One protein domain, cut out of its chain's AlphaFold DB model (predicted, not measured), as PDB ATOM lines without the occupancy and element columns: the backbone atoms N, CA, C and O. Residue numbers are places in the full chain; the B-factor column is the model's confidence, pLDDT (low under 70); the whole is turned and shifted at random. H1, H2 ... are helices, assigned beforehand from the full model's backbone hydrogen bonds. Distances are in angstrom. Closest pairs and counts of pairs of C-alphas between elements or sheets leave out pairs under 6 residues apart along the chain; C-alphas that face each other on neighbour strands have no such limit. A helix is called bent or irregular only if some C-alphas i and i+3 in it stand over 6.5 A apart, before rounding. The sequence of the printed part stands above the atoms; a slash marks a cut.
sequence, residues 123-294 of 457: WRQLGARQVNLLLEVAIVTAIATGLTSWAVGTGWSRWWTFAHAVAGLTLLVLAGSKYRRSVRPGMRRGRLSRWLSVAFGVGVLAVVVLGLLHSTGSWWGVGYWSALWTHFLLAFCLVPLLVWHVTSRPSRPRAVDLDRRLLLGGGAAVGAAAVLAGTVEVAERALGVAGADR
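Overview. This is residues 123 to 294 of the 457 residues of the protein "Molybdopterin-dependent oxidoreductase" of Actinomarinicola tropica (UniProt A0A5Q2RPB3). Two helical hairpins, H1 with H2a and H3 with H4a, are joined by few contacts, and the long helix H5 crosses H2a, which lies between H1 and H5. H2 and H4 are bent; the arm H2b turns away from H2a past the first residues of H1, and tiny H6 joins the last parts of H5 and H3. The printed part has 172 residues with six named helices, H1 to H6 in order along the chain, and no named strand: the class is all helix. It is compact, with a radius of gyration of the C-alphas of 16.9 A and spans of 46 by 36 by 28 A.

Along the chain. H1, residues 128 to 151, runs 34.6 A from C-alpha 128 at (74.973, 123.156, 153.225). H2, residues 157 to 187, was assigned as one helix by its hydrogen bonds, but is bent: C-alphas 173 and 176 are 7.0 A apart. Its arms are H2a, residues 157 to 173, 24.1 A, and H2b, residues 176 to 187, 15.1 A and irregular, with C-alphas 181 and 184 6.8 A apart. H3, residues 194 to 216, is 33.1 A long. H4, residues 227 to 248, also one helix by its hydrogen bonds, is bent, with C-alphas 237 and 240 6.8 A apart; its arms are H4a, residues 227 to 237, and H4b, residues 240 to 248. H5, residues 260 to 287, runs 39.7 A to C-alpha 287 at (90.783, 90.918, 167.486). H6 is residues 290 to 293.

Arrangement. H2 and H3 are the hubs, touching three other helices each. H1 and H2a form a hairpin at a shallow tilt of 26 degrees, closest at the C-alphas of Ala 142 and His 164, 4.8 A. H2a touches H5 at a steep tilt of 66 degrees, closest at C-alphas 170 and 273, 5.2 A. H2a and H3 only just touch, with 3 pairs of C-alphas within 8 A, closest at Gly 168 and Val 208, 6.3 A. H3 and H4a form a hairpin at a shallow tilt of 24 degrees, closest at C-alphas 207 and 231, 5.2 A. H6 touches H3, with C-alphas 216 and 291 closest at 4.2 A. H1 and H4a are near each other; H4b and H5 are apart. Every O i to N i+4 pair is within hydrogen-bond range in H1, H3, H4a, H4b and H5, against 12 of 13 in H2a and 6 of 8 in H2b; H6 is too short for such a pair.

Size, cuts and confidence. The C-alphas farthest apart, of Gly 223 and Val 256, are 51.7 A apart. The printed part has no cut, and the link from H4 to H5 is long, with 11 residues. Mean pLDDT of the printed part is 92.9; residue 224 is under 70.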
ATOM      1  N   TRP A 123      77.415 118.493 164.202       91.19
ATOM      2  CA  TRP A 123      77.620 118.520 162.748       91.19
ATOM      3  C   TRP A 123      76.347 118.314 161.908       91.19
ATOM      4  O   TRP A 123      76.345 118.554 160.698       91.19
ATOM      5  N   ARG A 124      75.228 117.883 162.507       91.50
ATOM      6  CA  ARG A 124      73.921 117.789 161.822       91.50
ATOM      7  C   ARG A 124      73.231 119.151 161.698       91.50
ATOM      8  O   ARG A 124      72.392 119.330 160.810       91.50
ATOM      9  N   GLN A 125      73.596 120.105 162.553       91.00
ATOM     10  CA  GLN A 125      73.051 121.466 162.542       91.00
ATOM     11  C   GLN A 125      73.692 122.355 161.466       91.00
ATOM     12  O   GLN A 125      73.102 123.366 161.087       91.00
ATOM     13  N   LEU A 126      74.842 121.949 160.919       93.81
ATOM     14  CA  LEU A 126      75.576 122.693 159.898       93.81
ATOM     15  C   LEU A 126      74.748 122.943 158.627       93.81
ATOM     16  O   LEU A 126      73.999 122.077 158.148       93.81
ATOM     17  N   GLY A 127      74.916 124.139 158.062       92.88
ATOM     18  CA  GLY A 127      74.355 124.515 156.768       92.88
ATOM     19  C   GLY A 127      75.047 123.806 155.597       92.88
ATOM     20  O   GLY A 127      76.149 123.278 155.722       92.88
ATOM     21  N   ALA A 128      74.420 123.817 154.415       92.69
ATOM     22  CA  ALA A 128      74.973 123.156 153.225       92.69
ATOM     23  C   ALA A 128      76.358 123.704 152.819       92.69
ATOM     24  O   ALA A 128      77.224 122.930 152.418       92.69
ATOM     25  N   ARG A 129      76.574 125.025 152.942       93.50
ATOM     26  CA  ARG A 129      77.858 125.674 152.620       93.50
ATOM     27  C   ARG A 129      78.961 125.238 153.577       93.50
ATOM     28  O   ARG A 129      80.007 124.809 153.116       93.50
ATOM     29  N   GLN A 130      78.676 125.255 154.879       94.94
ATOM     30  CA  GLN A 130      79.592 124.809 155.933       94.94
ATOM     31  C   GLN A 130      79.994 123.341 155.755       94.94
ATOM     32  O   GLN A 130      81.174 123.021 155.785       94.94
ATOM     33  N   VAL A 131      79.031 122.446 155.491       95.25
ATOM     34  CA  VAL A 131      79.326 121.025 155.226       95.25
ATOM     35  C   VAL A 131      80.210 120.860 153.989       95.25
ATOM     36  O   VAL A 131      81.147 120.073 154.016       95.25
ATOM     37  N   ASN A 132      79.922 121.583 152.903       94.75
ATOM     38  CA  ASN A 132      80.740 121.500 151.693       94.75
ATOM     39  C   ASN A 132      82.162 122.036 151.933       94.75
ATOM     40  O   ASN A 132      83.100 121.393 151.485       94.75
ATOM     41  N   LEU A 133      82.313 123.144 152.672       94.06
ATOM     42  CA  LEU A 133      83.614 123.697 153.058       94.06
ATOM     43  C   LEU A 133      84.425 122.693 153.889       94.06
ATOM     44  O   LEU A 133      85.583 122.442 153.587       94.06
ATOM     45  N   LEU A 134      83.810 122.072 154.900       96.25
ATOM     46  CA  LEU A 134      84.488 121.068 155.728       96.25
ATOM     47  C   LEU A 134      84.908 119.832 154.927       96.25
ATOM     48  O   LEU A 134      85.990 119.307 155.155       96.25
ATOM     49  N   LEU A 135      84.076 119.368 153.990       96.31
ATOM     50  CA  LEU A 135      84.431 118.248 153.113       96.31
ATOM     51  C   LEU A 135      85.577 118.599 152.169       96.31
ATOM     52  O   LEU A 135      86.447 117.769 151.944       96.31
ATOM     53  N   GLU A 136      85.579 119.812 151.623       94.81
ATOM     54  CA  GLU A 136      86.660 120.302 150.771       94.81
ATOM     55  C   GLU A 136      87.979 120.361 151.547       94.81
ATOM     56  O   GLU A 136      88.966 119.767 151.120       94.81
ATOM     57  N   VAL A 137      87.968 120.959 152.743       95.88
ATOM     58  CA  VAL A 137      89.128 120.986 153.648       95.88
ATOM     59  C   VAL A 137      89.578 119.571 154.016       95.88
ATOM     60  O   VAL A 137      90.773 119.289 153.976       95.88
ATOM     61  N   ALA A 138      88.654 118.662 154.335       98.00
ATOM     62  CA  ALA A 138      88.983 117.280 154.674       98.00
ATOM     63  C   ALA A 138      89.601 116.519 153.490       98.00
ATOM     64  O   ALA A 138      90.581 115.810 153.685       98.00
ATOM     65  N   ILE A 139      89.097 116.698 152.261       97.50
ATOM     66  CA  ILE A 139      89.681 116.086 151.054       97.50
ATOM     67  C   ILE A 139      91.089 116.633 150.798       97.50
ATOM     68  O   ILE A 139      92.015 115.850 150.604       97.50
ATOM     69  N   VAL A 140      91.275 117.957 150.837       96.38
ATOM     70  CA  VAL A 140      92.598 118.580 150.645       96.38
ATOM     71  C   VAL A 140      93.576 118.112 151.722       96.38
ATOM     72  O   VAL A 140      94.710 117.750 151.413       96.38
ATOM     73  N   THR A 141      93.122 118.038 152.975       98.06
ATOM     74  CA  THR A 141      93.920 117.517 154.092       98.06
ATOM     75  C   THR A 141      94.282 116.053 153.867       98.06
ATOM     76  O   THR A 141      95.443 115.695 154.031       98.06
ATOM     77  N   ALA A 142      93.338 115.206 153.443       97.94
ATOM     78  CA  ALA A 142      93.596 113.799 153.149       97.94
ATOM     79  C   ALA A 142      94.636 113.639 152.026       97.94
ATOM     80  O   ALA A 142      95.576 112.866 152.179       97.94
ATOM     81  N   ILE A 143      94.536 114.415 150.942       96.94
ATOM     82  CA  ILE A 143      95.520 114.391 149.850       96.94
ATOM     83  C   ILE A 143      96.905 114.815 150.360       96.94
ATOM     84  O   ILE A 143      97.875 114.086 150.174       96.94
ATOM     85  N   ALA A 144      97.002 115.958 151.045       96.75
ATOM     86  CA  ALA A 144      98.275 116.487 151.534       96.75
ATOM     87  C   ALA A 144      98.953 115.540 152.539       96.75
ATOM     88  O   ALA A 144     100.138 115.231 152.418       96.75
ATOM     89  N   THR A 145      98.193 115.032 153.511       97.12
ATOM     90  CA  THR A 145      98.695 114.086 154.522       97.12
ATOM     91  C   THR A 145      99.050 112.727 153.914       97.12
ATOM     92  O   THR A 145     100.061 112.145 154.302       97.12
ATOM     93  N   GLY A 146      98.293 112.253 152.918       95.00
ATOM     94  CA  GLY A 146      98.575 111.013 152.189       95.00
ATOM     95  C   GLY A 146      99.870 111.095 151.376       95.00
ATOM     96  O   GLY A 146     100.732 110.231 151.515       95.00
ATOM     97  N   LEU A 147     100.062 112.174 150.606       93.25
ATOM     98  CA  LEU A 147     101.309 112.434 149.871       93.25
ATOM     99  C   LEU A 147     102.511 112.592 150.813       93.25
ATOM    100  O   LEU A 147     103.607 112.118 150.517       93.25
ATOM    101  N   THR A 148     102.308 113.221 151.972       92.38
ATOM    102  CA  THR A 148     103.374 113.386 152.971       92.38
ATOM    103  C   THR A 148     103.750 112.049 153.610       92.38
ATOM    104  O   THR A 148     104.935 111.737 153.710       92.38
ATOM    105  N   SER A 149     102.765 111.226 153.989       90.69
ATOM    106  CA  SER A 149     103.005 109.862 154.486       90.69
ATOM    107  C   SER A 149     103.731 109.019 153.433       90.69
ATOM    108  O   SER A 149     104.707 108.344 153.747       90.69
ATOM    109  N   TRP A 150     103.342 109.139 152.161       89.69
ATOM    110  CA  TRP A 150     104.002 108.480 151.034       89.69
ATOM    111  C   TRP A 150     105.485 108.871 150.885       89.69
ATOM    112  O   TRP A 150     106.315 108.009 150.608       89.69
ATOM    113  N   ALA A 151     105.838 110.141 151.109       86.44
ATOM    114  CA  ALA A 151     107.204 110.647 150.941       86.44
ATOM    115  C   ALA A 151     108.130 110.387 152.149       86.44
ATOM    116  O   ALA A 151     109.347 110.261 151.986       86.44
ATOM    117  N   VAL A 152     107.583 110.323 153.367       86.00
ATOM    118  CA  VAL A 152     108.363 110.261 154.614       86.00
ATOM    119  C   VAL A 152     108.527 108.812 155.092       86.00
ATOM    120  O   VAL A 152     107.558 108.129 155.399       86.00
ATOM    121  N   GLY A 153     109.776 108.340 155.195       81.94
ATOM    122  CA  GLY A 153     110.124 106.997 155.704       81.94
ATOM    123  C   GLY A 153     110.483 106.929 157.188       81.94
ATOM    124  O   GLY A 153     110.744 105.848 157.719       81.94
ATOM    125  N   THR A 154     110.491 108.072 157.875       88.06
ATOM    126  CA  THR A 154     110.853 108.171 159.293       88.06
ATOM    127  C   THR A 154     109.631 108.021 160.196       88.06
ATOM    128  O   THR A 154     108.488 108.172 159.760       88.06
ATOM    129  N   GLY A 155     109.864 107.797 161.493       88.38
ATOM    130  CA  GLY A 155     108.798 107.616 162.486       88.38
ATOM    131  C   GLY A 155     107.787 108.768 162.577       88.38
ATOM    132  O   GLY A 155     106.688 108.550 163.090       88.38
ATOM    133  N   TRP A 156     108.112 109.955 162.051       89.25
ATOM    134  CA  TRP A 156     107.194 111.091 161.914       89.25
ATOM    135  C   TRP A 156     105.983 110.789 161.031       89.25
ATOM    136  O   TRP A 156     104.916 111.363 161.248       89.25
ATOM    137  N   SER A 157     106.106 109.848 160.090       91.81
ATOM    138  CA  SER A 157     104.995 109.424 159.238       91.81
ATOM    139  C   SER A 157     103.794 108.907 160.034       91.81
ATOM    140  O   SER A 157     102.687 108.992 159.516       91.81
ATOM    141  N   ARG A 158     103.956 108.484 161.302       93.94
ATOM    142  CA  ARG A 158     102.830 108.104 162.180       93.94
ATOM    143  C   ARG A 158     101.758 109.195 162.269       93.94
ATOM    144  O   ARG A 158     100.570 108.906 162.187       93.94
ATOM    145  N   TRP A 159     102.186 110.452 162.399       95.00
ATOM    146  CA  TRP A 159     101.284 111.583 162.594       95.00
ATOM    147  C   TRP A 159     100.563 111.936 161.298       95.00
ATOM    148  O   TRP A 159      99.369 112.220 161.315       95.00
ATOM    149  N   TRP A 160     101.267 111.843 160.168       96.00
ATOM    150  CA  TRP A 160     100.694 112.051 158.841       96.00
ATOM    151  C   TRP A 160      99.684 110.960 158.480       96.00
ATOM    152  O   TRP A 160      98.587 111.281 158.032       96.00
ATOM    153  N   THR A 161     100.005 109.691 158.746       95.06
ATOM    154  CA  THR A 161      99.090 108.558 158.542       95.06
ATOM    155  C   THR A 161      97.847 108.681 159.427       95.06
ATOM    156  O   THR A 161      96.730 108.505 158.943       95.06
ATOM    157  N   PHE A 162      98.007 109.059 160.700       95.31
ATOM    158  CA  PHE A 162      96.873 109.287 161.597       95.31
ATOM    159  C   PHE A 162      95.998 110.460 161.127       95.31
ATOM    160  O   PHE A 162      94.782 110.320 161.012       95.31
ATOM    161  N   ALA A 163      96.601 111.601 160.780       97.06
ATOM    162  CA  ALA A 163      95.870 112.752 160.250       97.06
ATOM    163  C   ALA A 163      95.127 112.417 158.944       97.06
ATOM    164  O   ALA A 163      93.984 112.839 158.766       97.06
ATOM    165  N   HIS A 164      95.736 111.612 158.068       97.75
ATOM    166  CA  HIS A 164      95.107 111.100 156.852       97.75
ATOM    167  C   HIS A 164      93.868 110.251 157.167       97.75
ATOM    168  O   HIS A 164      92.798 110.489 156.601       97.75
ATOM    169  N   ALA A 165      93.974 109.322 158.124       97.00
ATOM    170  CA  ALA A 165      92.852 108.498 158.571       97.00
ATOM    171  C   ALA A 165      91.710 109.354 159.145       97.00
ATOM    172  O   ALA A 165      90.554 109.195 158.749       97.00
ATOM    173  N   VAL A 166      92.021 110.322 160.015       98.38
ATOM    174  CA  VAL A 166      91.023 111.245 160.582       98.38
ATOM    175  C   VAL A 166      90.350 112.081 159.492       98.38
ATOM    176  O   VAL A 166      89.125 112.239 159.509       98.38
ATOM    177  N   ALA A 167      91.106 112.584 158.514       98.38
ATOM    178  CA  ALA A 167      90.560 113.346 157.395       98.38
ATOM    179  C   ALA A 167      89.600 112.496 156.541       98.38
ATOM    180  O   ALA A 167      88.479 112.929 156.268       98.38
ATOM    181  N   GLY A 168      89.988 111.262 156.199       97.69
ATOM    182  CA  GLY A 168      89.146 110.315 155.459       97.69
ATOM    183  C   GLY A 168      87.871 109.926 156.218       97.69
ATOM    184  O   GLY A 168      86.771 109.979 155.665       97.69
ATOM    185  N   LEU A 169      87.980 109.618 157.512       98.00
ATOM    186  CA  LEU A 169      86.831 109.276 158.358       98.00
ATOM    187  C   LEU A 169      85.904 110.474 158.608       98.00
ATOM    188  O   LEU A 169      84.687 110.302 158.709       98.00
ATOM    189  N   THR A 170      86.432 111.701 158.618       98.50
ATOM    190  CA  THR A 170      85.615 112.926 158.683       98.50
ATOM    191  C   THR A 170      84.661 113.017 157.487       98.50
ATOM    192  O   THR A 170      83.515 113.451 157.646       98.50
ATOM    193  N   LEU A 171      85.067 112.535 156.302       97.94
ATOM    194  CA  LEU A 171      84.182 112.456 155.133       97.94
ATOM    195  C   LEU A 171      82.974 111.551 155.403       97.94
ATOM    196  O   LEU A 171      81.848 111.927 155.069       97.94
ATOM    197  N   LEU A 172      83.180 110.403 156.059       96.69
ATOM    198  CA  LEU A 172      82.100 109.483 156.434       96.69
ATOM    199  C   LEU A 172      81.168 110.098 157.482       96.69
ATOM    200  O   LEU A 172      79.946 110.060 157.321       96.69
ATOM    201  N   VAL A 173      81.726 110.736 158.517       97.19
ATOM    202  CA  VAL A 173      80.946 111.423 159.564       97.19
ATOM    203  C   VAL A 173      80.042 112.507 158.957       97.19
ATOM    204  O   VAL A 173      78.873 112.650 159.339       97.19
ATOM    205  N   LEU A 174      80.548 113.249 157.968       97.25
ATOM    206  CA  LEU A 174      79.812 114.312 157.281       97.25
ATOM    207  C   LEU A 174      78.921 113.816 156.130       97.25
ATOM    208  O   LEU A 174      78.034 114.566 155.697       97.25
ATOM    209  N   ALA A 175      79.072 112.573 155.663       95.56
ATOM    210  CA  ALA A 175      78.348 112.028 154.509       95.56
ATOM    211  C   ALA A 175      76.823 112.139 154.668       95.56
ATOM    212  O   ALA A 175      76.124 112.599 153.762       95.56
ATOM    213  N   GLY A 176      76.290 111.828 155.854       94.38
ATOM    214  CA  GLY A 176      74.855 111.953 156.139       94.38
ATOM    215  C   GLY A 176      74.345 113.402 156.126       94.38
ATOM    216  O   GLY A 176      73.195 113.667 155.754       94.38
ATOM    217  N   SER A 177      75.180 114.372 156.512       95.50
ATOM    218  CA  SER A 177      74.858 115.802 156.397       95.50
ATOM    219  C   SER A 177      74.922 116.263 154.937       95.50
ATOM    220  O   SER A 177      73.992 116.927 154.472       95.50
ATOM    221  N   LYS A 178      75.939 115.838 154.175       95.25
ATOM    222  CA  LYS A 178      76.069 116.104 152.731       95.25
ATOM    223  C   LYS A 178      74.889 115.556 151.942       95.25
ATOM    224  O   LYS A 178      74.323 116.271 151.110       95.25
ATOM    225  N   TYR A 179      74.481 114.321 152.232       94.94
ATOM    226  CA  TYR A 179      73.351 113.681 151.572       94.94
ATOM    227  C   TYR A 179      72.063 114.491 151.768       94.94
ATOM    228  O   TYR A 179      71.406 114.878 150.799       94.94
ATOM    229  N   ARG A 180      71.736 114.825 153.024       94.25
ATOM    230  CA  ARG A 180      70.506 115.550 153.372       94.25
ATOM    231  C   ARG A 180      70.480 116.988 152.856       94.25
ATOM    232  O   ARG A 180      69.438 117.431 152.380       94.25
ATOM    233  N   ARG A 181      71.594 117.718 152.968       92.94
ATOM    234  CA  ARG A 181      71.659 119.165 152.685       92.94
ATOM    235  C   ARG A 181      71.951 119.490 151.220       92.94
ATOM    236  O   ARG A 181      71.486 120.519 150.740       92.94
ATOM    237  N   SER A 182      72.698 118.634 150.520       90.88
ATOM    238  CA  SER A 182      73.219 118.938 149.179       90.88
ATOM    239  C   SER A 182      72.774 117.919 148.126       90.88
ATOM    240  O   SER A 182      72.271 118.321 147.077       90.88
ATOM    241  N   VAL A 183      72.912 116.613 148.395       91.12
ATOM    242  CA  VAL A 183      72.625 115.563 147.394       91.12
ATOM    243  C   VAL A 183      71.126 115.446 147.130       91.12
ATOM    244  O   VAL A 183      70.696 115.597 145.990       91.12
ATOM    245  N   ARG A 184      70.304 115.251 148.171       91.94
ATOM    246  CA  ARG A 184      68.852 115.052 148.027       91.94
ATOM    247  C   ARG A 184      68.156 116.233 147.323       91.94
ATOM    248  O   ARG A 184      67.406 115.976 146.382       91.94
ATOM    249  N   PRO A 185      68.410 117.513 147.677       89.19
ATOM    250  CA  PRO A 185      67.873 118.643 146.916       89.19
ATOM    251  C   PRO A 185      68.464 118.751 145.504       89.19
ATOM    252  O   PRO A 185      67.760 119.137 144.575       89.19
ATOM    253  N   GLY A 186      69.744 118.408 145.325       86.94
ATOM    254  CA  GLY A 186      70.419 118.445 144.027       86.94
ATOM    255  C   GLY A 186      69.842 117.452 143.016       86.94
ATOM    256  O   GLY A 186      69.660 117.809 141.852       86.94
ATOM    257  N   MET A 187      69.477 116.248 143.466       89.31
ATOM    258  CA  MET A 187      68.878 115.208 142.621       89.31
ATOM    259  C   MET A 187      67.528 115.625 142.030       89.31
ATOM    260  O   MET A 187      67.222 115.270 140.890       89.31
ATOM    261  N   ARG A 188      66.765 116.454 142.758       89.00
ATOM    262  CA  ARG A 188      65.463 116.983 142.320       89.00
ATOM    263  C   ARG A 188      65.557 117.988 141.167       89.00
ATOM    264  O   ARG A 188      64.556 118.245 140.518       89.00
ATOM    265  N   ARG A 189      66.736 118.556 140.881       82.69
ATOM    266  CA  ARG A 189      66.914 119.638 139.886       82.69
ATOM    267  C   ARG A 189      67.131 119.163 138.438       82.69
ATOM    268  O   ARG A 189      67.561 119.963 137.617       82.69
ATOM    269  N   GLY A 190      66.924 117.883 138.122       78.38
ATOM    270  CA  GLY A 190      66.868 117.370 136.737       78.38
ATOM    271  C   GLY A 190      68.148 117.412 135.878       78.38
ATOM    272  O   GLY A 190      68.132 116.897 134.770       78.38
ATOM    273  N   ARG A 191      69.269 117.987 136.339       84.94
ATOM    274  CA  ARG A 191      70.483 118.158 135.508       84.94
ATOM    275  C   ARG A 191      71.196 116.829 135.236       84.94
ATOM    276  O   ARG A 191      71.563 116.159 136.198       84.94
ATOM    277  N   LEU A 192      71.514 116.517 133.974       83.50
ATOM    278  CA  LEU A 192      72.258 115.303 133.581       83.50
ATOM    279  C   LEU A 192      73.606 115.162 134.308       83.50
ATOM    280  O   LEU A 192      73.932 114.090 134.813       83.50
ATOM    281  N   SER A 193      74.328 116.272 134.499       89.31
ATOM    282  CA  SER A 193      75.602 116.300 135.234       89.31
ATOM    283  C   SER A 193      75.506 115.898 136.714       89.31
ATOM    284  O   SER A 193      76.529 115.775 137.385       89.31
ATOM    285  N   ARG A 194      74.303 115.679 137.269       90.50
ATOM    286  CA  ARG A 194      74.144 115.140 138.631       90.50
ATOM    287  C   ARG A 194      74.794 113.765 138.774       90.50
ATOM    288  O   ARG A 194      75.394 113.503 139.810       90.50
ATOM    289  N   TRP A 195      74.721 112.934 137.735       92.88
ATOM    290  CA  TRP A 195      75.257 111.577 137.771       92.88
ATOM    291  C   TRP A 195      76.775 111.565 137.883       92.88
ATOM    292  O   TRP A 195      77.305 110.761 138.634       92.88
ATOM    293  N   LEU A 196      77.461 112.533 137.272       94.44
ATOM    294  CA  LEU A 196      78.907 112.681 137.432       94.44
ATOM    295  C   LEU A 196      79.295 113.069 138.871       94.44
ATOM    296  O   LEU A 196      80.288 112.587 139.402       94.44
ATOM    297  N   SER A 197      78.471 113.871 139.558       93.25
ATOM    298  CA  SER A 197      78.668 114.157 140.991       93.25
ATOM    299  C   SER A 197      78.359 112.956 141.890       93.25
ATOM    300  O   SER A 197      78.982 112.808 142.939       93.25
ATOM    301  N   VAL A 198      77.399 112.110 141.503       93.56
ATOM    302  CA  VAL A 198      77.113 110.848 142.200       93.56
ATOM    303  C   VAL A 198      78.273 109.876 142.011       93.56
ATOM    304  O   VAL A 198      78.770 109.360 143.003       93.56
ATOM    305  N   ALA A 199      78.753 109.696 140.778       96.00
ATOM    306  CA  ALA A 199      79.913 108.869 140.463       96.00
ATOM    307  C   ALA A 199      81.154 109.326 141.242       96.00
ATOM    308  O   ALA A 199      81.805 108.504 141.875       96.00
ATOM    309  N   PHE A 200      81.415 110.637 141.300       96.56
ATOM    310  CA  PHE A 200      82.477 111.195 142.138       96.56
ATOM    311  C   PHE A 200      82.299 110.832 143.622       96.56
ATOM    312  O   PHE A 200      83.231 110.339 144.249       96.56
ATOM    313  N   GLY A 201      81.099 111.016 144.186       96.19
ATOM    314  CA  GLY A 201      80.822 110.669 145.584       96.19
ATOM    315  C   GLY A 201      80.959 109.171 145.890       96.19
ATOM    316  O   GLY A 201      81.478 108.813 146.944       96.19
ATOM    317  N   VAL A 202      80.534 108.304 144.967       97.12
ATOM    318  CA  VAL A 202      80.725 106.846 145.055       97.12
ATOM    319  C   VAL A 202      82.209 106.493 144.975       97.12
ATOM    320  O   VAL A 202      82.677 105.691 145.774       97.12
ATOM    321  N   GLY A 203      82.962 107.134 144.080       98.25
ATOM    322  CA  GLY A 203      84.410 106.972 143.984       98.25
ATOM    323  C   GLY A 203      85.120 107.354 145.282       98.25
ATOM    324  O   GLY A 203      85.927 106.581 145.783       98.25
ATOM    325  N   VAL A 204      84.774 108.500 145.882       97.88
ATOM    326  CA  VAL A 204      85.329 108.918 147.182       97.88
ATOM    327  C   VAL A 204      85.014 107.890 148.270       97.88
ATOM    328  O   VAL A 204      85.892 107.545 149.055       97.88
ATOM    329  N   LEU A 205      83.787 107.359 148.308       97.69
ATOM    330  CA  LEU A 205      83.433 106.295 149.248       97.69
ATOM    331  C   LEU A 205      84.270 105.030 149.011       97.69
ATOM    332  O   LEU A 205      84.767 104.451 149.972       97.69
ATOM    333  N   ALA A 206      84.466 104.628 147.753       97.81
ATOM    334  CA  ALA A 206      85.294 103.480 147.401       97.81
ATOM    335  C   ALA A 206      86.760 103.671 147.830       97.81
ATOM    336  O   ALA A 206      87.336 102.751 148.402       97.81
ATOM    337  N   VAL A 207      87.339 104.868 147.659       98.19
ATOM    338  CA  VAL A 207      88.680 105.208 148.176       98.19
ATOM    339  C   VAL A 207      88.746 105.002 149.691       98.19
ATOM    340  O   VAL A 207      89.652 104.329 150.180       98.19
ATOM    341  N   VAL A 208      87.773 105.521 150.446       97.44
ATOM    342  CA  VAL A 208      87.742 105.360 151.911       97.44
ATOM    343  C   VAL A 208      87.619 103.885 152.309       97.44
ATOM    344  O   VAL A 208      88.332 103.436 153.203       97.44
ATOM    345  N   VAL A 209      86.767 103.113 151.626       96.44
ATOM    346  CA  VAL A 209      86.617 101.668 151.862       96.44
ATOM    347  C   VAL A 209      87.920 100.921 151.578       96.44
ATOM    348  O   VAL A 209      88.334 100.117 152.402       96.44
ATOM    349  N   LEU A 210      88.606 101.210 150.470       96.62
ATOM    350  CA  LEU A 210      89.910 100.613 150.154       96.62
ATOM    351  C   LEU A 210      90.966 100.946 151.213       96.62
ATOM    352  O   LEU A 210      91.753 100.081 151.585       96.62
ATOM    353  N   GLY A 211      90.950 102.179 151.729       95.62
ATOM    354  CA  GLY A 211      91.830 102.597 152.822       95.62
ATOM    355  C   GLY A 211      91.571 101.806 154.105       95.62
ATOM    356  O   GLY A 211      92.519 101.353 154.737       95.62
ATOM    357  N   LEU A 212      90.297 101.579 154.447       94.44
ATOM    358  CA  LEU A 212      89.905 100.748 155.590       94.44
ATOM    359  C   LEU A 212      90.277  99.276 155.391       94.44
ATOM    360  O   LEU A 212      90.809  98.667 156.306       94.44
ATOM    361  N   LEU A 213      90.040  98.713 154.202       94.56
ATOM    362  CA  LEU A 213      90.414  97.333 153.879       94.56
ATOM    363  C   LEU A 213      91.926  97.109 153.993       94.56
ATOM    364  O   LEU A 213      92.356  96.090 154.536       94.56
ATOM    365  N   HIS A 214      92.715  98.070 153.502       94.81
ATOM    366  CA  HIS A 214      94.166  98.059 153.633       94.81
ATOM    367  C   HIS A 214      94.600  98.214 155.088       94.81
ATOM    368  O   HIS A 214      95.465  97.466 155.539       94.81
ATOM    369  N   SER A 215      94.007  99.165 155.827       93.69
ATOM    370  CA  SER A 215      94.351  99.358 157.229       93.69
ATOM    371  C   SER A 215      94.062  98.064 157.978       93.69
ATOM    372  O   SER A 215      94.999  97.385 158.379       93.69
ATOM    373  N   THR A 216      92.820  97.598 158.047       93.12
ATOM    374  CA  THR A 216      92.457  96.413 158.841       93.12
ATOM    375  C   THR A 216      93.167  95.127 158.412       93.12
ATOM    376  O   THR A 216      93.167  94.149 159.159       93.12
ATOM    377  N   GLY A 217      93.770  95.107 157.218       91.00
ATOM    378  CA  GLY A 217      94.341  93.911 156.614       91.00
ATOM    379  C   GLY A 217      93.265  92.944 156.125       91.00
ATOM    380  O   GLY A 217      93.567  91.801 155.804       91.00
ATOM    381  N   SER A 218      92.001  93.387 156.059       87.88
ATOM    382  CA  SER A 218      90.884  92.575 155.564       87.88
ATOM    383  C   SER A 218      91.005  92.279 154.072       87.88
ATOM    384  O   SER A 218      90.487  91.269 153.604       87.88
ATOM    385  N   TRP A 219      91.694  93.140 153.323       87.19
ATOM    386  CA  TRP A 219      92.144  92.817 151.978       87.19
ATOM    387  C   TRP A 219      93.468  93.508 151.685       87.19
ATOM    388  O   TRP A 219      93.586  94.729 151.790       87.19
ATOM    389  N   TRP A 220      94.462  92.709 151.300       74.00
ATOM    390  CA  TRP A 220      95.801  93.204 151.011       74.00
ATOM    391  C   TRP A 220      96.020  93.580 149.553       74.00
ATOM    392  O   TRP A 220      96.741  94.532 149.257       74.00
ATOM    393  N   GLY A 221      95.401  92.831 148.645       80.88
ATOM    394  CA  GLY A 221      95.718  92.863 147.228       80.88
ATOM    395  C   GLY A 221      95.615  91.493 146.570       80.88
ATOM    396  O   GLY A 221      95.307  90.499 147.226       80.88
ATOM    397  N   VAL A 222      95.899  91.448 145.270       74.56
ATOM    398  CA  VAL A 222      96.075  90.221 144.482       74.56
ATOM    399  C   VAL A 222      97.335  90.383 143.632       74.56
ATOM    400  O   VAL A 222      97.436  91.315 142.836       74.56
ATOM    401  N   GLY A 223      98.312  89.490 143.807       71.12
ATOM    402  CA  GLY A 223      99.611  89.601 143.135       71.12
ATOM    403  C   GLY A 223     100.339  90.901 143.500       71.12
ATOM    404  O   GLY A 223     100.509  91.211 144.676       71.12
ATOM    405  N   TYR A 224     100.753  91.669 142.489       66.81
ATOM    406  CA  TYR A 224     101.421  92.971 142.645       66.81
ATOM    407  C   TYR A 224     100.452  94.132 142.936       66.81
ATOM    408  O   TYR A 224     100.883  95.231 143.288       66.81
ATOM    409  N   TRP A 225      99.143  93.903 142.801       78.62
ATOM    410  CA  TRP A 225      98.110  94.919 142.980       78.62
ATOM    411  C   TRP A 225      97.647  94.964 144.432       78.62
ATOM    412  O   TRP A 225      96.858  94.121 144.857       78.62
ATOM    413  N   SER A 226      98.131  95.937 145.206       87.69
ATOM    414  CA  SER A 226      97.731  96.093 146.608       87.69
ATOM    415  C   SER A 226      96.494  96.977 146.784       87.69
ATOM    416  O   SER A 226      96.160  97.825 145.945       87.69
ATOM    417  N   ALA A 227      95.830  96.823 147.928       91.69
ATOM    418  CA  ALA A 227      94.722  97.669 148.344       91.69
ATOM    419  C   ALA A 227      95.137  99.143 148.444       91.69
ATOM    420  O   ALA A 227      94.391 100.023 148.010       91.69
ATOM    421  N   LEU A 228      96.354  99.414 148.931       92.50
ATOM    422  CA  LEU A 228      96.894 100.772 149.008       92.50
ATOM    423  C   LEU A 228      97.195 101.354 147.625       92.50
ATOM    424  O   LEU A 228      96.907 102.523 147.376       92.50
ATOM    425  N   TRP A 229      97.724 100.542 146.707       89.75
ATOM    426  CA  TRP A 229      97.968 100.977 145.333       89.75
ATOM    427  C   TRP A 229      96.651 101.317 144.625       89.75
ATOM    428  O   TRP A 229      96.527 102.378 144.016       89.75
ATOM    429  N   THR A 230      95.627 100.476 144.805       92.44
ATOM    430  CA  THR A 230      94.263 100.720 144.305       92.44
ATOM    431  C   THR A 230      93.669 102.004 144.883       92.44
ATOM    432  O   THR A 230      93.095 102.812 144.155       92.44
ATOM    433  N   HIS A 231      93.813 102.202 146.198       95.88
ATOM    434  CA  HIS A 231      93.362 103.397 146.906       95.88
ATOM    435  C   HIS A 231      93.991 104.661 146.309       95.88
ATOM    436  O   HIS A 231      93.275 105.609 145.983       95.88
ATOM    437  N   PHE A 232      95.315 104.656 146.128       93.12
ATOM    438  CA  PHE A 232      96.054 105.778 145.561       93.12
ATOM    439  C   PHE A 232      95.656 106.058 144.108       93.12
ATOM    440  O   PHE A 232      95.324 107.198 143.781       93.12
ATOM    441  N   LEU A 233      95.634 105.032 143.249       92.62
ATOM    442  CA  LEU A 233      95.280 105.188 141.838       92.62
ATOM    443  C   LEU A 233      93.865 105.749 141.686       92.62
ATOM    444  O   LEU A 233      93.645 106.699 140.934       92.62
ATOM    445  N   LEU A 234      92.901 105.196 142.427       96.44
ATOM    446  CA  LEU A 234      91.530 105.684 142.389       96.44
ATOM    447  C   LEU A 234      91.450 107.134 142.883       96.44
ATOM    448  O   LEU A 234      90.810 107.955 142.231       96.44
ATOM    449  N   ALA A 235      92.125 107.477 143.984       96.94
ATOM    450  CA  ALA A 235      92.171 108.851 144.480       96.94
ATOM    451  C   ALA A 235      92.743 109.822 143.433       96.94
ATOM    452  O   ALA A 235      92.156 110.880 143.205       96.94
ATOM    453  N   PHE A 236      93.829 109.441 142.754       95.19
ATOM    454  CA  PHE A 236      94.432 110.219 141.672       95.19
ATOM    455  C   PHE A 236      93.455 110.429 140.503       95.19
ATOM    456  O   PHE A 236      93.207 111.567 140.098       95.19
ATOM    457  N   CYS A 237      92.807 109.362 140.025       96.81
ATOM    458  CA  CYS A 237      91.804 109.428 138.956       96.81
ATOM    459  C   CYS A 237      90.576 110.284 139.316       96.81
ATOM    460  O   CYS A 237      89.894 110.801 138.428       96.81
ATOM    461  N   LEU A 238      90.277 110.465 140.607       97.88
ATOM    462  CA  LEU A 238      89.179 111.316 141.071       97.88
ATOM    463  C   LEU A 238      89.549 112.804 141.159       97.88
ATOM    464  O   LEU A 238      88.639 113.625 141.285       97.88
ATOM    465  N   VAL A 239      90.827 113.189 141.056       96.25
ATOM    466  CA  VAL A 239      91.251 114.603 141.121       96.25
ATOM    467  C   VAL A 239      90.611 115.454 140.011       96.25
ATOM    468  O   VAL A 239      90.024 116.489 140.342       96.25
ATOM    469  N   PRO A 240      90.599 115.049 138.722       96.69
ATOM    470  CA  PRO A 240      89.891 115.801 137.683       96.69
ATOM    471  C   PRO A 240      88.390 115.950 137.969       96.69
ATOM    472  O   PRO A 240      87.814 117.017 137.747       96.69
ATOM    473  N   LEU A 241      87.752 114.909 138.520       96.19
ATOM    474  CA  LEU A 241      86.340 114.958 138.906       96.19
ATOM    475  C   LEU A 241      86.092 115.886 140.096       96.19
ATOM    476  O   LEU A 241      85.068 116.568 140.113       96.19
ATOM    477  N   LEU A 242      87.014 115.953 141.058       95.44
ATOM    478  CA  LEU A 242      86.972 116.918 142.155       95.44
ATOM    479  C   LEU A 242      87.050 118.351 141.617       95.44
ATOM    480  O   LEU A 242      86.188 119.165 141.947       95.44
ATOM    481  N   VAL A 243      88.031 118.646 140.756       95.94
ATOM    482  CA  VAL A 243      88.200 119.972 140.133       95.94
ATOM    483  C   VAL A 243      86.941 120.358 139.359       95.94
ATOM    484  O   VAL A 243      86.383 121.442 139.555       95.94
ATOM    485  N   TRP A 244      86.427 119.446 138.534       96.38
ATOM    486  CA  TRP A 244      85.171 119.643 137.820       96.38
ATOM    487  C   TRP A 244      83.982 119.852 138.774       96.38
ATOM    488  O   TRP A 244      83.137 120.720 138.544       96.38
ATOM    489  N   HIS A 245      83.888 119.090 139.867       94.31
ATOM    490  CA  HIS A 245      82.789 119.201 140.825       94.31
ATOM    491  C   HIS A 245      82.798 120.561 141.529       94.31
ATOM    492  O   HIS A 245      81.761 121.220 141.593       94.31
ATOM    493  N   VAL A 246      83.957 121.005 142.021       92.38
ATOM    494  CA  VAL A 246      84.110 122.282 142.736       92.38
ATOM    495  C   VAL A 246      83.828 123.468 141.810       92.38
ATOM    496  O   VAL A 246      83.096 124.384 142.190       92.38
ATOM    497  N   THR A 247      84.319 123.426 140.568       92.88
ATOM    498  CA  THR A 247      84.112 124.503 139.581       92.88
ATOM    499  C   THR A 247      82.680 124.547 139.039       92.88
ATOM    500  O   THR A 247      82.114 125.626 138.872       92.88
ATOM    501  N   SER A 248      82.043 123.391 138.819       90.94
ATOM    502  CA  SER A 248      80.664 123.321 138.309       90.94
ATOM    503  C   SER A 248      79.592 123.504 139.392       90.94
ATOM    504  O   SER A 248      78.447 123.860 139.081       90.94
ATOM    505  N   ARG A 249      79.923 123.262 140.670       88.62
ATOM    506  CA  ARG A 249      79.011 123.341 141.827       88.62
ATOM    507  C   ARG A 249      79.598 124.188 142.972       88.62
ATOM    508  O   ARG A 249      79.635 123.711 144.109       88.62
ATOM    509  N   PRO A 250      79.992 125.449 142.726       86.00
ATOM    510  CA  PRO A 250      80.701 126.245 143.721       86.00
ATOM    511  C   PRO A 250      79.839 126.471 144.969       86.00
ATOM    512  O   PRO A 250      78.694 126.928 144.890       86.00
ATOM    513  N   SER A 251      80.404 126.160 146.138       81.81
ATOM    514  CA  SER A 251      79.751 126.291 147.447       81.81
ATOM    515  C   SER A 251      79.597 127.755 147.890       81.81
ATOM    516  O   SER A 251      78.663 128.060 148.637       81.81
ATOM    517  N   ARG A 252      80.460 128.656 147.386       87.50
ATOM    518  CA  ARG A 252      80.516 130.105 147.684       87.50
ATOM    519  C   ARG A 252      80.343 130.391 149.190       87.50
ATOM    520  O   ARG A 252      79.317 130.981 149.572       87.50
ATOM    521  N   PRO A 253      81.286 129.930 150.039       82.88
ATOM    522  CA  PRO A 253      81.278 130.250 151.461       82.88
ATOM    523  C   PRO A 253      81.411 131.765 151.649       82.88
ATOM    524  O   PRO A 253      82.092 132.446 150.884       82.88
ATOM    525  N   ARG A 254      80.703 132.304 152.637       87.31
ATOM    526  CA  ARG A 254      80.743 133.716 153.029       87.31
ATOM    527  C   ARG A 254      81.397 133.832 154.401       87.31
ATOM    528  O   ARG A 254      81.353 132.885 155.176       87.31
ATOM    529  N   ALA A 255      81.911 135.013 154.745       87.81
ATOM    530  CA  ALA A 255      82.459 135.265 156.083       87.81
ATOM    531  C   ALA A 255      81.458 134.913 157.204       87.81
ATOM    532  O   ALA A 255      81.844 134.365 158.226       87.81
ATOM    533  N   VAL A 256      80.155 135.116 156.968       87.94
ATOM    534  CA  VAL A 256      79.086 134.740 157.914       87.94
ATOM    535  C   VAL A 256      78.927 133.230 158.128       87.94
ATOM    536  O   VAL A 256      78.306 132.825 159.103       87.94
ATOM    537  N   ASP A 257      79.447 132.391 157.227       88.38
ATOM    538  CA  ASP A 257      79.455 130.935 157.406       88.38
ATOM    539  C   ASP A 257      80.585 130.488 158.358       88.38
ATOM    540  O   ASP A 257      80.531 129.366 158.869       88.38
ATOM    541  N   LEU A 258      81.583 131.351 158.612       90.56
ATOM    542  CA  LEU A 258      82.680 131.148 159.567       90.56
ATOM    543  C   LEU A 258      82.236 131.557 160.976       90.56
ATOM    544  O   LEU A 258      82.730 132.516 161.564       90.56
ATOM    545  N   ASP A 259      81.251 130.841 161.504       92.81
ATOM    546  CA  ASP A 259      80.658 131.123 162.804       92.81
ATOM    547  C   ASP A 259      81.038 130.072 163.861       92.81
ATOM    548  O   ASP A 259      81.674 129.044 163.597       92.81
ATOM    549  N   ARG A 260      80.584 130.300 165.098       93.62
ATOM    550  CA  ARG A 260      80.740 129.343 166.205       93.62
ATOM    551  C   ARG A 260      80.165 127.962 165.866       93.62
ATOM    552  O   ARG A 260      80.645 126.960 166.391       93.62
ATOM    553  N   ARG A 261      79.145 127.879 165.004       92.88
ATOM    554  CA  ARG A 261      78.536 126.601 164.610       92.88
ATOM    555  C   ARG A 261      79.460 125.812 163.696       92.88
ATOM    556  O   ARG A 261      79.558 124.605 163.892       92.88
ATOM    557  N   LEU A 262      80.145 126.463 162.754       94.94
ATOM    558  CA  LEU A 262      81.175 125.825 161.936       94.94
ATOM    559  C   LEU A 262      82.291 125.274 162.818       94.94
ATOM    560  O   LEU A 262      82.641 124.106 162.673       94.94
ATOM    561  N   LEU A 263      82.802 126.085 163.750       95.00
ATOM    562  CA  LEU A 263      83.883 125.673 164.643       95.00
ATOM    563  C   LEU A 263      83.480 124.464 165.499       95.00
ATOM    564  O   LEU A 263      84.155 123.440 165.476       95.00
ATOM    565  N   LEU A 264      82.351 124.547 166.211       96.00
ATOM    566  CA  LEU A 264      81.891 123.466 167.088       96.00
ATOM    567  C   LEU A 264      81.435 122.231 166.304       96.00
ATOM    568  O   LEU A 264      81.718 121.106 166.698       96.00
ATOM    569  N   GLY A 265      80.717 122.421 165.197       95.94
ATOM    570  CA  GLY A 265      80.218 121.328 164.369       95.94
ATOM    571  C   GLY A 265      81.335 120.614 163.614       95.94
ATOM    572  O   GLY A 265      81.358 119.386 163.588       95.94
ATOM    573  N   GLY A 266      82.267 121.370 163.031       96.56
ATOM    574  CA  GLY A 266      83.457 120.839 162.370       96.56
ATOM    575  C   GLY A 266      84.398 120.162 163.359       96.56
ATOM    576  O   GLY A 266      84.756 119.007 163.148       96.56
ATOM    577  N   GLY A 267      84.705 120.821 164.480       97.50
ATOM    578  CA  GLY A 267      85.515 120.246 165.555       97.50
ATOM    579  C   GLY A 267      84.914 118.958 166.116       97.50
ATOM    580  O   GLY A 267      85.620 117.966 166.259       97.50
ATOM    581  N   ALA A 268      83.597 118.915 166.338       97.56
ATOM    582  CA  ALA A 268      82.917 117.697 166.774       97.56
ATOM    583  C   ALA A 268      82.965 116.576 165.717       97.56
ATOM    584  O   ALA A 268      83.096 115.413 166.085       97.56
ATOM    585  N   ALA A 269      82.884 116.898 164.418       97.81
ATOM    586  CA  ALA A 269      82.998 115.897 163.355       97.81
ATOM    587  C   ALA A 269      84.410 115.297 163.275       97.81
ATOM    588  O   ALA A 269      84.547 114.078 163.200       97.81
ATOM    589  N   VAL A 270      85.444 116.143 163.343       98.31
ATOM    590  CA  VAL A 270      86.851 115.711 163.379       98.31
ATOM    591  C   VAL A 270      87.136 114.912 164.650       98.31
ATOM    592  O   VAL A 270      87.738 113.846 164.578       98.31
ATOM    593  N   GLY A 271      86.644 115.367 165.806       98.25
ATOM    594  CA  GLY A 271      86.766 114.642 167.072       98.25
ATOM    595  C   GLY A 271      86.105 113.263 167.020       98.25
ATOM    596  O   GLY A 271      86.716 112.275 167.417       98.25
ATOM    597  N   ALA A 272      84.899 113.159 166.453       98.00
ATOM    598  CA  ALA A 272      84.233 111.874 166.245       98.00
ATOM    599  C   ALA A 272      85.016 110.956 165.291       98.00
ATOM    600  O   ALA A 272      85.106 109.756 165.536       98.00
ATOM    601  N   ALA A 273      85.609 111.510 164.229       98.19
ATOM    602  CA  ALA A 273      86.464 110.762 163.311       98.19
ATOM    603  C   ALA A 273      87.758 110.268 163.983       98.19
ATOM    604  O   ALA A 273      88.167 109.136 163.742       98.19
ATOM    605  N   ALA A 274      88.370 111.071 164.859       98.19
ATOM    606  CA  ALA A 274      89.543 110.678 165.639       98.19
ATOM    607  C   ALA A 274      89.229 109.569 166.650       98.19
ATOM    608  O   ALA A 274      89.984 108.603 166.751       98.19
ATOM    609  N   VAL A 275      88.086 109.659 167.342       98.06
ATOM    610  CA  VAL A 275      87.602 108.574 168.209       98.06
ATOM    611  C   VAL A 275      87.388 107.302 167.393       98.06
ATOM    612  O   VAL A 275      87.868 106.250 167.796       98.06
ATOM    613  N   LEU A 276      86.745 107.396 166.223       96.75
ATOM    614  CA  LEU A 276      86.532 106.245 165.345       96.75
ATOM    615  C   LEU A 276      87.855 105.615 164.883       96.75
ATOM    616  O   LEU A 276      87.974 104.396 164.928       96.75
ATOM    617  N   ALA A 277      88.847 106.420 164.489       95.44
ATOM    618  CA  ALA A 277      90.180 105.929 164.134       95.44
ATOM    619  C   ALA A 277      90.812 105.143 165.295       95.44
ATOM    620  O   ALA A 277      91.240 104.007 165.111       95.44
ATOM    621  N   GLY A 278      90.789 105.712 166.506       94.88
ATOM    622  CA  GLY A 278      91.292 105.042 167.706       94.88
ATOM    623  C   GLY A 278      90.531 103.755 168.033       94.88
ATOM    624  O   GLY A 278      91.145 102.749 168.376       94.88
ATOM    625  N   THR A 279      89.203 103.744 167.877       95.75
ATOM    626  CA  THR A 279      88.382 102.539 168.066       95.75
ATOM    627  C   THR A 279      88.741 101.443 167.068       95.75
ATOM    628  O   THR A 279      88.823 100.288 167.475       95.75
ATOM    629  N   VAL A 280      88.983 101.780 165.796       93.19
ATOM    630  CA  VAL A 280      89.440 100.808 164.790       93.19
ATOM    631  C   VAL A 280      90.770 100.196 165.221       93.19
ATOM    632  O   VAL A 280      90.865  98.977 165.286       93.19
ATOM    633  N   GLU A 281      91.756 101.002 165.620       92.44
ATOM    634  CA  GLU A 281      93.047 100.458 166.060       92.44
ATOM    635  C   GLU A 281      92.948  99.598 167.333       92.44
ATOM    636  O   GLU A 281      93.649  98.596 167.474       92.44
ATOM    637  N   VAL A 282      92.107  99.983 168.297       95.31
ATOM    638  CA  VAL A 282      91.872  99.182 169.510       95.31
ATOM    639  C   VAL A 282      91.194  97.862 169.154       95.31
ATOM    640  O   VAL A 282      91.607  96.815 169.650       95.31
ATOM    641  N   ALA A 283      90.191  97.892 168.275       94.75
ATOM    642  CA  ALA A 283      89.508  96.694 167.805       94.75
ATOM    643  C   ALA A 283      90.464  95.765 167.046       94.75
ATOM    644  O   ALA A 283      90.430  94.561 167.266       94.75
ATOM    645  N   GLU A 284      91.350  96.307 166.209       94.38
ATOM    646  CA  GLU A 284      92.347  95.517 165.483       94.38
ATOM    647  C   GLU A 284      93.260  94.741 166.437       94.38
ATOM    648  O   GLU A 284      93.435  93.534 166.274       94.38
ATOM    649  N   ARG A 285      93.772  95.413 167.478       94.12
ATOM    650  CA  ARG A 285      94.610  94.789 168.514       94.12
ATOM    651  C   ARG A 285      93.838  93.764 169.342       94.12
ATOM    652  O   ARG A 285      94.368  92.699 169.633       94.12
ATOM    653  N   ALA A 286      92.590  94.063 169.703       95.50
ATOM    654  CA  ALA A 286      91.747  93.153 170.478       95.50
ATOM    655  C   ALA A 286      91.355  91.891 169.692       95.50
ATOM    656  O   ALA A 286      91.223  90.819 170.276       95.50
ATOM    657  N   LEU A 287      91.164  92.017 168.376       94.25
ATOM    658  CA  LEU A 287      90.783  90.918 167.486       94.25
ATOM    659  C   LEU A 287      91.987  90.176 166.886       94.25
ATOM    660  O   LEU A 287      91.788  89.143 166.251       94.25
ATOM    661  N   GLY A 288      93.211  90.690 167.054       91.94
ATOM    662  CA  GLY A 288      94.430  90.084 166.511       91.94
ATOM    663  C   GLY A 288      94.439  89.995 164.981       91.94
ATOM    664  O   GLY A 288      94.955  89.030 164.422       91.94
ATOM    665  N   VAL A 289      93.816  90.956 164.291       92.75
ATOM    666  CA  VAL A 289      93.829  91.000 162.817       92.75
ATOM    667  C   VAL A 289      95.139  91.606 162.311       92.75
ATOM    668  O   VAL A 289      95.772  92.385 163.018       92.75
ATOM    669  N   ALA A 290      95.505  91.319 161.056       89.50
ATOM    670  CA  ALA A 290      96.765  91.766 160.447       89.50
ATOM    671  C   ALA A 290      97.017  93.285 160.558       89.50
ATOM    672  O   ALA A 290      98.158  93.727 160.660       89.50
ATOM    673  N   GLY A 291      95.952  94.095 160.604       90.81
ATOM    674  CA  GLY A 291      96.045  95.533 160.847       90.81
ATOM    675  C   GLY A 291      96.756  95.944 162.150       90.81
ATOM    676  O   GLY A 291      97.309  97.042 162.218       90.81
ATOM    677  N   ALA A 292      96.783  95.084 163.171       91.69
ATOM    678  CA  ALA A 292      97.406  95.384 164.461       91.69
ATOM    679  C   ALA A 292      98.932  95.569 164.371       91.69
ATOM    680  O   ALA A 292      99.487  96.391 165.104       91.69
ATOM    681  N   ASP A 293      99.582  94.868 163.437       91.25
ATOM    682  CA  ASP A 293     101.044  94.814 163.286       91.25
ATOM    683  C   ASP A 293     101.568  95.756 162.189       91.25
ATOM    684  O   ASP A 293     102.725  95.686 161.755       91.25
ATOM    685  N   ARG A 294     100.716  96.680 161.727       92.50
ATOM    686  CA  ARG A 294     101.104  97.695 160.748       92.50
ATOM    687  C   ARG A 294     102.235  98.569 161.259       92.50
ATOM    688  O   ARG A 294     102.257  99.045 162.395       92.50
TER     689      ARG A 294